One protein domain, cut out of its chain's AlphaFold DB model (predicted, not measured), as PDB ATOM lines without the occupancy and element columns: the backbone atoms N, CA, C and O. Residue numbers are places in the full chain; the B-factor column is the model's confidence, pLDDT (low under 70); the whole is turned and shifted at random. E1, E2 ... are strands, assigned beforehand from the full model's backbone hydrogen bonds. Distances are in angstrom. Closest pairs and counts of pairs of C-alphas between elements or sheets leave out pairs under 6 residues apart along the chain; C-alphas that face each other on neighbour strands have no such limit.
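What this domain is: This is residues 24 to 83 of the 307 residues of an uncharacterized protein of Acidobacteria bacterium (UniProt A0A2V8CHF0). What shape is this? With little regular structure, antiparallel sheets E1-E2-E3 and E4-E5 stand partly face to face, and loop 48 to 61 reaches past one end. Residues 24 to 25 pair parallel with E4. What makes it up? The 60 printed residues hold five strands, E1 to E5, of 20 residues, all strand, no named helix. It is compact, radius of gyration of the C-alphas 11.2 A, spanning 32 by 20 by 13 A.

Where its parts are: Where are E1 and E2? E1, residues 33 to 37, begins at C-alpha 33 (245.657, 289.013, 448.456) and spans 13.1 A; E2, residues 43 to 47, spans 13.0 A. The others? E3 is 62 to 65, E4 70 to 72, E5 77 to 79, ending at (236.754, 289.851, 436.536).

How they stand to each other: How do E1, E2 and E3 pair? They form a meander, each strand the antiparallel neighbour of the one before, at 164 and 157 degrees. Within hydrogen-bond range are N 34 and O 46, 2.8 A, and N 45 and O 63, 3.0 A. E4 and E5? This antiparallel hairpin has N 71 and O 78 at 2.9 A; E3 and E4 are apart.

The domain as a whole: How large? The farthest C-alphas, Asn 40 and Lys 55, are 33.8 A apart. Any cut or doubt? The printed part has no cut; E2 to E3 is a long link, and pLDDT is under 70 at residues 39, 49 to 59 and 82.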
ATOM      1  N   ALA A  24     240.777 281.129 437.829       93.75
ATOM      2  CA  ALA A  24     241.766 280.842 438.863       93.75
ATOM      3  C   ALA A  24     241.102 280.948 440.243       93.75
ATOM      4  O   ALA A  24     240.459 281.957 440.537       93.75
ATOM      5  N   VAL A  25     241.249 279.921 441.084       94.19
ATOM      6  CA  VAL A  25     240.578 279.833 442.391       94.19
ATOM      7  C   VAL A  25     241.583 280.004 443.526       94.19
ATOM      8  O   VAL A  25     242.578 279.288 443.599       94.19
ATOM      9  N   PHE A  26     241.270 280.919 444.437       90.50
ATOM     10  CA  PHE A  26     242.031 281.261 445.630       90.50
ATOM     11  C   PHE A  26     241.179 280.985 446.869       90.50
ATOM     12  O   PHE A  26     239.983 281.277 446.908       90.50
ATOM     13  N   SER A  27     241.788 280.373 447.882       88.12
ATOM     14  CA  SER A  27     241.068 279.799 449.026       88.12
ATOM     15  C   SER A  27     240.692 280.816 450.109       88.12
ATOM     16  O   SER A  27     239.805 280.533 450.916       88.12
ATOM     17  N   GLY A  28     241.347 281.979 450.144       84.44
ATOM     18  CA  GLY A  28     241.059 283.072 451.073       84.44
ATOM     19  C   GLY A  28     240.141 284.155 450.487       84.44
ATOM     20  O   GLY A  28     239.865 284.159 449.284       84.44
ATOM     21  N   PRO A  29     239.662 285.097 451.317       86.50
ATOM     22  CA  PRO A  29     238.971 286.294 450.842       86.50
ATOM     23  C   PRO A  29     239.931 287.214 450.066       86.50
ATOM     24  O   PRO A  29     241.123 287.250 450.360       86.50
ATOM     25  N   LEU A  30     239.428 288.014 449.118       84.81
ATOM     26  CA  LEU A  30     240.251 288.904 448.276       84.81
ATOM     27  C   LEU A  30     241.138 289.863 449.091       84.81
ATOM     28  O   LEU A  30     242.224 290.218 448.641       84.81
ATOM     29  N   ALA A  31     240.686 290.284 450.277       81.44
ATOM     30  CA  ALA A  31     241.424 291.190 451.162       81.44
ATOM     31  C   ALA A  31     242.763 290.616 451.672       81.44
ATOM     32  O   ALA A  31     243.627 291.389 452.087       81.44
ATOM     33  N   ASP A  32     242.946 289.296 451.601       82.88
ATOM     34  CA  ASP A  32     244.178 288.609 452.006       82.88
ATOM     35  C   ASP A  32     245.213 288.583 450.857       82.88
ATOM     36  O   ASP A  32     246.369 288.191 451.038       82.88
ATOM     37  N   TYR A  33     244.830 289.045 449.659       83.06
ATOM     38  CA  TYR A  33     245.657 289.013 448.456       83.06
ATOM     39  C   TYR A  33     245.949 290.411 447.905       83.06
ATOM     40  O   TYR A  33     245.099 291.297 447.825       83.06
ATOM     41  N   GLN A  34     247.168 290.585 447.404       81.94
ATOM     42  CA  GLN A  34     247.538 291.686 446.531       81.94
ATOM     43  C   GLN A  34     247.437 291.229 445.071       81.94
ATOM     44  O   GLN A  34     248.279 290.475 444.580       81.94
ATOM     45  N   VAL A  35     246.423 291.725 444.361       85.75
ATOM     46  CA  VAL A  35     246.181 291.412 442.947       85.75
ATOM     47  C   VAL A  35     246.630 292.589 442.079       85.75
ATOM     48  O   VAL A  35     246.169 293.716 442.248       85.75
ATOM     49  N   THR A  36     247.558 292.349 441.155       79.94
ATOM     50  CA  THR A  36     248.154 293.394 440.307       79.94
ATOM     51  C   THR A  36     248.259 292.936 438.861       79.94
ATOM     52  O   THR A  36     248.605 291.789 438.602       79.94
ATOM     53  N   ARG A  37     248.009 293.830 437.899       83.06
ATOM     54  CA  ARG A  37     248.346 293.568 436.496       83.06
ATOM     55  C   ARG A  37     249.779 294.020 436.229       83.06
ATOM     56  O   ARG A  37     250.134 295.165 436.492       83.06
ATOM     57  N   ASN A  38     250.599 293.118 435.708       75.94
ATOM     58  CA  ASN A  38     251.951 293.417 435.256       75.94
ATOM     59  C   ASN A  38     251.913 294.089 433.873       75.94
ATOM     60  O   ASN A  38     251.003 293.852 433.078       75.94
ATOM     61  N   ALA A  39     252.954 294.854 433.532       64.94
ATOM     62  CA  ALA A  39     253.056 295.549 432.240       64.94
ATOM     63  C   ALA A  39     252.986 294.614 431.013       64.94
ATOM     64  O   ALA A  39     252.582 295.034 429.936       64.94
ATOM     65  N   ASN A  40     253.343 293.335 431.177       70.44
ATOM     66  CA  ASN A  40     253.233 292.306 430.137       70.44
ATOM     67  C   ASN A  40     251.824 291.676 430.031       70.44
ATOM     68  O   ASN A  40     251.674 290.630 429.404       70.44
ATOM     69  N   GLY A  41     250.817 292.257 430.690       74.00
ATOM     70  CA  GLY A  41     249.421 291.817 430.663       74.00
ATOM     71  C   GLY A  41     249.065 290.706 431.654       74.00
ATOM     72  O   GLY A  41     247.880 290.519 431.928       74.00
ATOM     73  N   THR A  42     250.055 290.012 432.228       86.56
ATOM     74  CA  THR A  42     249.814 288.965 433.238       86.56
ATOM     75  C   THR A  42     249.253 289.535 434.532       86.56
ATOM     76  O   THR A  42     249.536 290.681 434.880       86.56
ATOM     77  N   ILE A  43     248.494 288.731 435.271       88.75
ATOM     78  CA  ILE A  43     248.020 289.100 436.606       88.75
ATOM     79  C   ILE A  43     248.897 288.404 437.639       88.75
ATOM     80  O   ILE A  43     249.045 287.188 437.607       88.75
ATOM     81  N   ARG A  44     249.481 289.177 438.553       89.44
ATOM     82  CA  ARG A  44     250.139 288.666 439.750       89.44
ATOM     83  C   ARG A  44     249.147 288.661 440.905       89.44
ATOM     84  O   ARG A  44     248.670 289.734 441.281       89.44
ATOM     85  N   VAL A  45     248.897 287.490 441.476       90.31
ATOM     86  CA  VAL A  45     248.166 287.324 442.739       90.31
ATOM     87  C   VAL A  45     249.187 286.917 443.790       90.31
ATOM     88  O   VAL A  45     249.877 285.920 443.634       90.31
ATOM     89  N   PHE A  46     249.363 287.743 444.811       86.62
ATOM     90  CA  PHE A  46     250.303 287.492 445.898       86.62
ATOM     91  C   PHE A  46     249.536 287.422 447.206       86.62
ATOM     92  O   PHE A  46     248.841 288.380 447.537       86.62
ATOM     93  N   HIS A  47     249.674 286.338 447.962       83.75
ATOM     94  CA  HIS A  47     249.093 286.277 449.299       83.75
ATOM     95  C   HIS A  47     249.901 287.154 450.255       83.75
ATOM     96  O   HIS A  47     251.106 286.970 450.453       83.75
ATOM     97  N   ALA A  48     249.255 288.163 450.833       71.50
ATOM     98  CA  ALA A  48     249.902 289.106 451.729       71.50
ATOM     99  C   ALA A  48     249.873 288.551 453.161       71.50
ATOM    100  O   ALA A  48     248.855 288.600 453.846       71.50
ATOM    101  N   ALA A  49     251.007 288.033 453.643       59.50
ATOM    102  CA  ALA A  49     251.094 287.480 454.996       59.50
ATOM    103  C   ALA A  49     250.649 288.497 456.071       59.50
ATOM    104  O   ALA A  49     251.194 289.597 456.158       59.50
ATOM    105  N   GLY A  50     249.694 288.101 456.923       55.84
ATOM    106  CA  GLY A  50     249.253 288.877 458.092       55.84
ATOM    107  C   GLY A  50     248.058 289.813 457.872       55.84
ATOM    108  O   GLY A  50     247.627 290.460 458.827       55.84
ATOM    109  N   VAL A  51     247.493 289.868 456.664       51.97
ATOM    110  CA  VAL A  51     246.229 290.560 456.374       51.97
ATOM    111  C   VAL A  51     245.181 289.464 456.179       51.97
ATOM    112  O   VAL A  51     245.213 288.803 455.156       51.97
ATOM    113  N   GLY A  52     244.360 289.165 457.198       51.31
ATOM    114  CA  GLY A  52     243.345 288.101 457.101       51.31
ATOM    115  C   GLY A  52     243.193 287.183 458.314       51.31
ATOM    116  O   GLY A  52     244.082 287.063 459.155       51.31
ATOM    117  N   LYS A  53     242.034 286.512 458.422       49.81
ATOM    118  CA  LYS A  53     241.722 285.539 459.497       49.81
ATOM    119  C   LYS A  53     242.299 284.137 459.244       49.81
ATOM    120  O   LYS A  53     241.997 283.220 460.014       49.81
ATOM    121  N   PHE A  54     243.123 283.947 458.215       50.56
ATOM    122  CA  PHE A  54     243.784 282.667 457.980       50.56
ATOM    123  C   PHE A  54     244.878 282.437 459.037       50.56
ATOM    124  O   PHE A  54     245.974 282.991 458.994       50.56
ATOM    125  N   LYS A  55     244.554 281.635 460.057       52.06
ATOM    126  CA  LYS A  55     245.492 281.204 461.100       52.06
ATOM    127  C   LYS A  55     246.335 280.017 460.605       52.06
ATOM    128  O   LYS A  55     246.020 278.886 460.955       52.06
ATOM    129  N   SER A  56     247.394 280.261 459.828       49.91
ATOM    130  CA  SER A  56     248.595 279.397 459.728       49.91
ATOM    131  C   SER A  56     249.688 280.097 458.887       49.91
ATOM    132  O   SER A  56     249.345 280.818 457.959       49.91
ATOM    133  N   PRO A  57     250.995 279.954 459.187       47.34
ATOM    134  CA  PRO A  57     251.980 281.042 459.129       47.34
ATOM    135  C   PRO A  57     252.685 281.259 457.774       47.34
ATOM    136  O   PRO A  57     253.799 281.778 457.754       47.34
ATOM    137  N   ALA A  58     252.085 280.889 456.645       58.41
ATOM    138  CA  ALA A  58     252.754 280.983 455.349       58.41
ATOM    139  C   ALA A  58     251.956 281.835 454.359       58.41
ATOM    140  O   ALA A  58     250.804 281.552 454.046       58.41
ATOM    141  N   ASN A  59     252.617 282.865 453.837       66.06
ATOM    142  CA  ASN A  59     252.376 283.326 452.478       66.06
ATOM    143  C   ASN A  59     252.306 282.083 451.565       66.06
ATOM    144  O   ASN A  59     253.278 281.326 451.550       66.06
ATOM    145  N   ASP A  60     251.178 281.816 450.895       72.31
ATOM    146  CA  ASP A  60     251.030 280.601 450.076       72.31
ATOM    147  C   ASP A  60     251.713 280.763 448.707       72.31
ATOM    148  O   ASP A  60     251.935 279.783 448.000       72.31
ATOM    149  N   GLY A  61     252.164 281.983 448.402       81.06
ATOM    150  CA  GLY A  61     253.096 282.280 447.340       81.06
ATOM    151  C   GLY A  61     252.656 283.437 446.454       81.06
ATOM    152  O   GLY A  61     251.968 284.382 446.844       81.06
ATOM    153  N   THR A  62     253.184 283.395 445.236       88.75
ATOM    154  CA  THR A  62     252.892 284.341 444.165       88.75
ATOM    155  C   THR A  62     252.490 283.557 442.930       88.75
ATOM    156  O   THR A  62     253.305 282.807 442.393       88.75
ATOM    157  N   ASP A  63     251.292 283.810 442.428       92.94
ATOM    158  CA  ASP A  63     250.796 283.260 441.174       92.94
ATOM    159  C   ASP A  63     250.934 284.287 440.051       92.94
ATOM    160  O   ASP A  63     250.668 285.478 440.236       92.94
ATOM    161  N   ILE A  64     251.348 283.829 438.868       93.12
ATOM    162  CA  ILE A  64     251.420 284.641 437.647       93.12
ATOM    163  C   ILE A  64     250.482 284.036 436.611       93.12
ATOM    164  O   ILE A  64     250.789 283.033 435.970       93.12
ATOM    165  N   LEU A  65     249.342 284.689 436.436       93.19
ATOM    166  CA  LEU A  65     248.235 284.221 435.623       93.19
ATOM    167  C   LEU A  65     248.273 284.835 434.223       93.19
ATOM    168  O   LEU A  65     248.594 286.017 434.034       93.19
ATOM    169  N   ARG A  66     247.913 284.020 433.236       90.25
ATOM    170  CA  ARG A  66     247.754 284.370 431.820       90.25
ATOM    171  C   ARG A  66     246.488 283.699 431.319       90.25
ATOM    172  O   ARG A  66     246.248 282.569 431.720       90.25
ATOM    173  N   ASN A  67     245.764 284.366 430.422       88.38
ATOM    174  CA  ASN A  67     244.556 283.823 429.790       88.38
ATOM    175  C   ASN A  67     243.549 283.321 430.841       88.38
ATOM    176  O   ASN A  67     243.154 282.168 430.811       88.38
ATOM    177  N   ILE A  68     243.273 284.163 431.841       90.19
ATOM    178  CA  ILE A  68     242.280 283.908 432.886       90.19
ATOM    179  C   ILE A  68     241.252 285.026 432.797       90.19
ATOM    180  O   ILE A  68     241.637 286.199 432.755       90.19
ATOM    181  N   GLU A  69     239.972 284.672 432.823       89.44
ATOM    182  CA  GLU A  69     238.850 285.608 432.761       89.44
ATOM    183  C   GLU A  69     238.297 285.927 434.154       89.44
ATOM    184  O   GLU A  69     237.781 287.027 434.378       89.44
ATOM    185  N   GLN A  70     238.445 285.009 435.115       90.81
ATOM    186  CA  GLN A  70     237.959 285.182 436.485       90.81
ATOM    187  C   GLN A  70     238.988 284.794 437.544       90.81
ATOM    188  O   GLN A  70     239.680 283.784 437.453       90.81
ATOM    189  N   LEU A  71     239.038 285.595 438.604       92.00
ATOM    190  CA  LEU A  71     239.727 285.268 439.844       92.00
ATOM    191  C   LEU A  71     238.655 285.037 440.907       92.00
ATOM    192  O   LEU A  71     237.981 285.981 441.322       92.00
ATOM    193  N   GLN A  72     238.464 283.791 441.316       93.38
ATOM    194  CA  GLN A  72     237.520 283.434 442.364       93.38
ATOM    195  C   GLN A  72     238.239 283.420 443.711       93.38
ATOM    196  O   GLN A  72     239.158 282.634 443.914       93.38
ATOM    197  N   PHE A  73     237.792 284.266 444.630       90.38
ATOM    198  CA  PHE A  73     238.184 284.272 446.036       90.38
ATOM    199  C   PHE A  73     237.049 283.690 446.884       90.38
ATOM    200  O   PHE A  73     235.927 283.502 446.406       90.38
ATOM    201  N   ALA A  74     237.317 283.425 448.162       89.62
ATOM    202  CA  ALA A  74     236.320 282.858 449.071       89.62
ATOM    203  C   ALA A  74     235.094 283.766 449.285       89.62
ATOM    204  O   ALA A  74     234.028 283.276 449.650       89.62
ATOM    205  N   ASP A  75     235.247 285.078 449.087       86.44
ATOM    206  CA  ASP A  75     234.216 286.087 449.338       86.44
ATOM    207  C   ASP A  75     233.652 286.745 448.068       86.44
ATOM    208  O   ASP A  75     232.590 287.361 448.138       86.44
ATOM    209  N   GLN A  76     234.324 286.629 446.917       87.62
ATOM    210  CA  GLN A  76     233.886 287.261 445.669       87.62
ATOM    211  C   GLN A  76     234.591 286.717 444.422       87.62
ATOM    212  O   GLN A  76     235.652 286.103 444.493       87.62
ATOM    213  N   ILE A  77     234.021 287.025 443.258       86.88
ATOM    214  CA  ILE A  77     234.642 286.798 441.951       86.88
ATOM    215  C   ILE A  77     235.072 288.149 441.382       86.88
ATOM    216  O   ILE A  77     234.264 289.071 441.267       86.88
ATOM    217  N   VAL A  78     236.341 288.257 441.000       83.50
ATOM    218  CA  VAL A  78     236.903 289.420 440.310       83.50
ATOM    219  C   VAL A  78     237.038 289.086 438.832       83.50
ATOM    220  O   VAL A  78     237.687 288.106 438.465       83.50
ATOM    221  N   ASN A  79     236.464 289.923 437.964       81.19
ATOM    222  CA  ASN A  79     236.754 289.851 436.536       81.19
ATOM    223  C   ASN A  79     238.235 290.180 436.333       81.19
ATOM    224  O   ASN A  79     238.692 291.262 436.703       81.19
ATOM    225  N   ALA A  80     238.988 289.264 435.737       81.94
ATOM    226  CA  ALA A  80     240.408 289.450 435.510       81.94
ATOM    227  C   ALA A  80     240.689 290.715 434.689       81.94
ATOM    228  O   ALA A  80     241.679 291.384 434.960       81.94
ATOM    229  N   ALA A  81     239.820 291.108 433.748       72.12
ATOM    230  CA  ALA A  81     239.931 292.364 432.996       72.12
ATOM    231  C   ALA A  81     239.815 293.614 433.891       72.12
ATOM    232  O   ALA A  81     240.463 294.621 433.613       72.12
ATOM    233  N   ALA A  82     239.067 293.518 434.993       67.69
ATOM    234  CA  ALA A  82     238.916 294.563 436.004       67.69
ATOM    235  C   ALA A  82     240.110 294.640 436.973       67.69
ATOM    236  O   ALA A  82     240.135 295.467 437.877       67.69
ATOM    237  N   VAL A  83     241.132 293.802 436.797       76.62
ATOM    238  CA  VAL A  83     242.406 293.978 437.492       76.62
ATOM    239  C   VAL A  83     243.278 294.936 436.694       76.62
ATOM    240  O   VAL A  83     243.702 294.626 435.582       76.62
TER     241      VAL A  83